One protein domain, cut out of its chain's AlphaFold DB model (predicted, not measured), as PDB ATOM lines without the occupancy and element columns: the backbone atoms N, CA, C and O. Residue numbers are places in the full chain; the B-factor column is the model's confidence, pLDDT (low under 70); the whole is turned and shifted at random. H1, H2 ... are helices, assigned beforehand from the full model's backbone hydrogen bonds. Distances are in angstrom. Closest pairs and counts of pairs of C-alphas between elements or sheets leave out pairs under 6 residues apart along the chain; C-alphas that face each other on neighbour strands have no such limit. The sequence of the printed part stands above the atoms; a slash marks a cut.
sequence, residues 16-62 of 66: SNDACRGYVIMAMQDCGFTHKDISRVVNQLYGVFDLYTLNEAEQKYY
ATOM      1  N   SER A  16      62.434  91.458 133.618       91.88
ATOM      2  CA  SER A  16      61.869  90.587 134.649       91.88
ATOM      3  C   SER A  16      62.936  89.632 135.178       91.88
ATOM      4  O   SER A  16      63.441  88.773 134.448       91.88
ATOM      5  N   ASN A  17      63.247  89.752 136.471       94.12
ATOM      6  CA  ASN A  17      64.175  88.862 137.173       94.12
ATOM      7  C   ASN A  17      63.722  87.396 137.100       94.12
ATOM      8  O   ASN A  17      64.547  86.498 136.924       94.12
ATOM      9  N   ASP A  18      62.415  87.145 137.193       95.19
ATOM     10  CA  ASP A  18      61.861  85.791 137.135       95.19
ATOM     11  C   ASP A  18      61.998  85.189 135.736       95.19
ATOM     12  O   ASP A  18      62.381  84.026 135.597       95.19
ATOM     13  N   ALA A  19      61.778  85.997 134.691       94.62
ATOM     14  CA  ALA A  19      62.014  85.562 133.317       94.62
ATOM     15  C   ALA A  19      63.500  85.237 133.085       94.62
ATOM     16  O   ALA A  19      63.816  84.183 132.533       94.62
ATOM     17  N   CYS A  20      64.416  86.080 133.579       94.94
ATOM     18  CA  CYS A  20      65.858  85.829 133.509       94.94
ATOM     19  C   CYS A  20      66.246  84.496 134.178       94.94
ATOM     20  O   CYS A  20      66.949  83.684 133.569       94.94
ATOM     21  N   ARG A  21      65.729  84.207 135.383       97.06
ATOM     22  CA  ARG A  21      65.936  82.903 136.045       97.06
ATOM     23  C   ARG A  21      65.413  81.748 135.201       97.06
ATOM     24  O   ARG A  21      66.103  80.739 135.082       97.06
ATOM     25  N   GLY A  22      64.222  81.896 134.621       97.94
ATOM     26  CA  GLY A  22      63.636  80.900 133.726       97.94
ATOM     27  C   GLY A  22      64.551  80.584 132.543       97.94
ATOM     28  O   GLY A  22      64.829  79.413 132.290       97.94
ATOM     29  N   TYR A  23      65.088  81.610 131.874       97.56
ATOM     30  CA  TYR A  23      66.037  81.430 130.769       97.56
ATOM     31  C   TYR A  23      67.310  80.697 131.197       97.56
ATOM     32  O   TYR A  23      67.731  79.766 130.513       97.56
ATOM     33  N   VAL A  24      67.894  81.062 132.343       97.31
ATOM     34  CA  VAL A  24      69.097  80.388 132.859       97.31
ATOM     35  C   VAL A  24      68.812  78.922 133.194       97.31
ATOM     36  O   VAL A  24      69.607  78.059 132.831       97.31
ATOM     37  N   ILE A  25      67.676  78.615 133.831       98.50
ATOM     38  CA  ILE A  25      67.278  77.230 134.130       98.50
ATOM     39  C   ILE A  25      67.156  76.417 132.839       98.50
ATOM     40  O   ILE A  25      67.744  75.340 132.768       98.50
ATOM     41  N   MET A  26      66.442  76.931 131.831       98.69
ATOM     42  CA  MET A  26      66.258  76.240 130.549       98.69
ATOM     43  C   MET A  26      67.601  75.977 129.857       98.69
ATOM     44  O   MET A  26      67.906  74.832 129.537       98.69
ATOM     45  N   ALA A  27      68.458  76.996 129.727       98.62
ATOM     46  CA  ALA A  27      69.774  76.841 129.106       98.62
ATOM     47  C   ALA A  27      70.652  75.817 129.846       98.62
ATOM     48  O   ALA A  27      71.308  74.982 129.228       98.62
ATOM     49  N   MET A  28      70.647  75.839 131.183       98.38
ATOM     50  CA  MET A  28      71.417  74.878 131.972       98.38
ATOM     51  C   MET A  28      70.864  73.449 131.865       98.38
ATOM     52  O   MET A  28      71.642  72.495 131.848       98.38
ATOM     53  N   GLN A  29      69.544  73.274 131.781       98.50
ATOM     54  CA  GLN A  29      68.944  71.959 131.535       98.50
ATOM     55  C   GLN A  29      69.353  71.414 130.164       98.50
ATOM     56  O   GLN A  29      69.791  70.266 130.081       98.50
ATOM     57  N   ASP A  30      69.295  72.248 129.126       98.69
ATOM     58  CA  ASP A  30      69.675  71.873 127.758       98.69
ATOM     59  C   ASP A  30      71.171  71.541 127.638       98.69
ATOM     60  O   ASP A  30      71.561  70.653 126.880       98.69
ATOM     61  N   CYS A  31      72.019  72.189 128.441       98.31
ATOM     62  CA  CYS A  31      73.440  71.856 128.559       98.31
ATOM     63  C   CYS A  31      73.728  70.625 129.444       98.31
ATOM     64  O   CYS A  31      74.890  70.248 129.597       98.31
ATOM     65  N   GLY A  32      72.710  69.993 130.037       98.31
ATOM     66  CA  GLY A  32      72.861  68.779 130.844       98.31
ATOM     67  C   GLY A  32      73.409  69.006 132.256       98.31
ATOM     68  O   GLY A  32      73.922  68.066 132.870       98.31
ATOM     69  N   PHE A  33      73.314  70.225 132.796       98.56
ATOM     70  CA  PHE A  33      73.713  70.487 134.179       98.56
ATOM     71  C   PHE A  33      72.822  69.735 135.171       98.56
ATOM     72  O   PHE A  33      71.625  69.526 134.957       98.56
ATOM     73  N   THR A  34      73.401  69.353 136.312       98.38
ATOM     74  CA  THR A  34      72.640  68.656 137.350       98.38
ATOM     75  C   THR A  34      71.650  69.599 138.031       98.38
ATOM     76  O   THR A  34      71.880  70.804 138.148       98.38
ATOM     77  N   HIS A  35      70.574  69.041 138.594       97.75
ATOM     78  CA  HIS A  35      69.627  69.815 139.403       97.75
ATOM     79  C   HIS A  35      70.317  70.579 140.551       97.75
ATOM     80  O   HIS A  35      69.919  71.692 140.895       97.75
ATOM     81  N   LYS A  36      71.376  70.004 141.138       98.31
ATOM     82  CA  LYS A  36      72.151  70.649 142.205       98.31
ATOM     83  C   LYS A  36      72.884  71.895 141.697       98.31
ATOM     84  O   LYS A  36      72.873  72.914 142.386       98.31
ATOM     85  N   ASP A  37      73.479  71.827 140.508       98.38
ATOM     86  CA  ASP A  37      74.190  72.960 139.905       98.38
ATOM     87  C   ASP A  37      73.221  74.071 139.502       98.38
ATOM     88  O   ASP A  37      73.447  75.234 139.840       98.38
ATOM     89  N   ILE A  38      72.092  73.708 138.883       98.56
ATOM     90  CA  ILE A  38      71.018  74.653 138.540       98.56
ATOM     91  C   ILE A  38      70.522  75.361 139.800       98.56
ATOM     92  O   ILE A  38      70.476  76.589 139.849       98.56
ATOM     93  N   SER A  39      70.216  74.609 140.863       98.06
ATOM     94  CA  SER A  39      69.755  75.191 142.127       98.06
ATOM     95  C   SER A  39      70.787  76.147 142.731       98.06
ATOM     96  O   SER A  39      70.429  77.224 143.212       98.06
ATOM     97  N   ARG A  40      72.079  75.804 142.674       98.38
ATOM     98  CA  ARG A  40      73.156  76.686 143.139       98.38
ATOM     99  C   ARG A  40      73.194  77.996 142.345       98.38
ATOM    100  O   ARG A  40      73.268  79.053 142.968       98.38
ATOM    101  N   VAL A  41      73.130  77.945 141.013       98.00
ATOM    102  CA  VAL A  41      73.168  79.150 140.161       98.00
ATOM    103  C   VAL A  41      71.922  80.013 140.368       98.00
ATOM    104  O   VAL A  41      72.048  81.215 140.591       98.00
ATOM    105  N   VAL A  42      70.727  79.416 140.397       97.56
ATOM    106  CA  VAL A  42      69.473  80.151 140.635       97.56
ATOM    107  C   VAL A  42      69.472  80.826 142.007       97.56
ATOM    108  O   VAL A  42      69.044  81.973 142.121       97.56
ATOM    109  N   ASN A  43      69.996  80.167 143.045       96.75
ATOM    110  CA  ASN A  43      70.143  80.793 144.360       96.75
ATOM    111  C   ASN A  43      71.097  81.997 144.321       96.75
ATOM    112  O   ASN A  43      70.793  83.033 144.905       96.75
ATOM    113  N   GLN A  44      72.212  81.904 143.588       97.75
ATOM    114  CA  GLN A  44      73.126  83.039 143.415       97.75
ATOM    115  C   GLN A  44      72.487  84.197 142.640       97.75
ATOM    116  O   GLN A  44      72.689  85.350 143.014       97.75
ATOM    117  N   LEU A  45      71.648  83.919 141.635       96.69
ATOM    118  CA  LEU A  45      70.915  84.961 140.908       96.69
ATOM    119  C   LEU A  45      69.998  85.797 141.820       96.69
ATOM    120  O   LEU A  45      69.680  86.924 141.468       96.69
ATOM    121  N   TYR A  46      69.549  85.298 142.984       93.12
ATOM    122  CA  TYR A  46      68.833  86.146 143.963       93.12
ATOM    123  C   TYR A  46      69.725  87.255 144.500       93.12
ATOM    124  O   TYR A  46      69.323  88.408 144.458       93.12
ATOM    125  N   GLY A  47      70.957  86.934 144.895       93.62
ATOM    126  CA  GLY A  47      71.899  87.951 145.353       93.62
ATOM    127  C   GLY A  47      72.369  88.875 144.230       93.62
ATOM    128  O   GLY A  47      72.421  90.083 144.416       93.62
ATOM    129  N   VAL A  48      72.692  88.332 143.052       96.25
ATOM    130  CA  VAL A  48      73.283  89.126 141.958       96.25
ATOM    131  C   VAL A  48      72.341  90.231 141.471       96.25
ATOM    132  O   VAL A  48      72.813  91.332 141.209       96.25
ATOM    133  N   PHE A  49      71.031  89.978 141.390       93.44
ATOM    134  CA  PHE A  49      70.076  90.999 140.946       93.44
ATOM    135  C   PHE A  49      69.929  92.174 141.921       93.44
ATOM    136  O   PHE A  49      69.625  93.276 141.477       93.44
ATOM    137  N   ASP A  50      70.160  91.955 143.216       94.25
ATOM    138  CA  ASP A  50      70.093  93.016 144.227       94.25
ATOM    139  C   ASP A  50      71.435  93.750 144.386       94.25
ATOM    140  O   ASP A  50      71.473  94.914 144.784       94.25
ATOM    141  N   LEU A  51      72.549  93.068 144.096       96.38
ATOM    142  CA  LEU A  51      73.903  93.594 144.280       96.38
ATOM    143  C   LEU A  51      74.396  94.453 143.113       96.38
ATOM    144  O   LEU A  51      75.275  95.286 143.324       96.38
ATOM    145  N   TYR A  52      73.871  94.237 141.906       95.06
ATOM    146  CA  TYR A  52      74.354  94.887 140.690       95.06
ATOM    147  C   TYR A  52      73.220  95.535 139.908       95.06
ATOM    148  O   TYR A  52      72.130  94.982 139.757       95.06
ATOM    149  N   THR A  53      73.504  96.704 139.346       94.25
ATOM    150  CA  THR A  53      72.604  97.372 138.406       94.25
ATOM    151  C   THR A  53      72.584  96.658 137.051       94.25
ATOM    152  O   THR A  53      73.528  95.955 136.682       94.25
ATOM    153  N   LEU A  54      71.535  96.896 136.255       92.75
ATOM    154  CA  LEU A  54      71.452  96.375 134.883       92.75
ATOM    155  C   LEU A  54      72.666  96.779 134.032       92.75
ATOM    156  O   LEU A  54      73.190  95.952 133.295       92.75
ATOM    157  N   ASN A  55      73.158  98.014 134.184       94.44
ATOM    158  CA  ASN A  55      74.319  98.500 133.439       94.44
ATOM    159  C   ASN A  55      75.619  97.782 133.849       94.44
ATOM    160  O   ASN A  55      76.435  97.465 132.991       94.44
ATOM    161  N   GLU A  56      75.827  97.492 135.136       95.25
ATOM    162  CA  GLU A  56      76.999  96.719 135.583       95.25
ATOM    163  C   GLU A  56      76.953  95.275 135.073       95.25
ATOM    164  O   GLU A  56      77.972  94.740 134.630       95.25
ATOM    165  N   ALA A  57      75.769  94.653 135.079       93.62
ATOM    166  CA  ALA A  57      75.572  93.319 134.519       93.62
ATOM    167  C   ALA A  57      75.808  93.296 132.995       93.62
ATOM    168  O   ALA A  57      76.476  92.394 132.487       93.62
ATOM    169  N   GLU A  58      75.328  94.306 132.269       93.50
ATOM    170  CA  GLU A  58      75.540  94.457 130.826       93.50
ATOM    171  C   GLU A  58      77.020  94.692 130.488       93.50
ATOM    172  O   GLU A  58      77.579  94.031 129.611       93.50
ATOM    173  N   GLN A  59      77.705  95.554 131.245       95.88
ATOM    174  CA  GLN A  59      79.151  95.737 131.114       95.88
ATOM    175  C   GLN A  59      79.914  94.436 131.374       95.88
ATOM    176  O   GLN A  59      80.893  94.160 130.676       95.88
ATOM    177  N   LYS A  60      79.471  93.626 132.345       93.62
ATOM    178  CA  LYS A  60      80.060  92.311 132.616       93.62
ATOM    179  C   LYS A  60      79.832  91.332 131.463       93.62
ATOM    180  O   LYS A  60      80.728  90.543 131.187       93.62
ATOM    181  N   TYR A  61      78.690  91.392 130.782       92.44
ATOM    182  CA  TYR A  61      78.425  90.576 129.595       92.44
ATOM    183  C   TYR A  61      79.294  90.982 128.396       92.44
ATOM    184  O   TYR A  61      79.858  90.117 127.733       92.44
ATOM    185  N   TYR A  62      79.450  92.277 128.121       94.88
ATOM    186  CA  TYR A  62      80.224  92.717 126.953       94.88
ATOM    187  C   TYR A  62      81.741  92.670 127.149       94.88
ATOM    188  O   TYR A  62      82.468  92.498 126.174       94.88
TER     189      TYR A  62
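This is residues 16 to 62 of the 66 residues of an uncharacterized protein of Clostridium sp. OF03-18AA (UniProt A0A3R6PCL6). A helical hairpin makes the body, the longest helix H2 folding back beside H1, and a short third helix, H3, sits off the far end of H2, with residues 50 to 56 sticking out. The printed part has 47 residues with three named helices in the order H1, H2, H3 and no named strand; the class is all helix. It is only just compact, close to loose, with a radius of gyration of the C-alphas of 11.3 A and spans of 30 by 20 by 17 A.

H2, residues 35 to 51, is 24.6 A long and begins at C-alpha 35 (69.627, 69.815, 139.403). H1, residues 17 to 30, is 20.2 A long and begins at C-alpha 17 (64.175, 88.862, 137.173). H3, residues 54 to 62, ends at C-alpha 62 (80.224, 92.717, 126.953).

H2 and H1 touch, the closest C-alphas being those of Ile 38 and Ile 25, 6.3 A apart. This hairpin has a shallow tilt of 28 degrees, opposite ways. H3 is apart from both. Every O i to N i+4 pair is within hydrogen-bond range in H1 and H3, and 11 of 13 in H2.

The C-alphas farthest apart, of Thr 34 and Asn 55, are 30.1 A apart. The printed part has no cut, and both links are tight. No printed residue is under 70 in pLDDT.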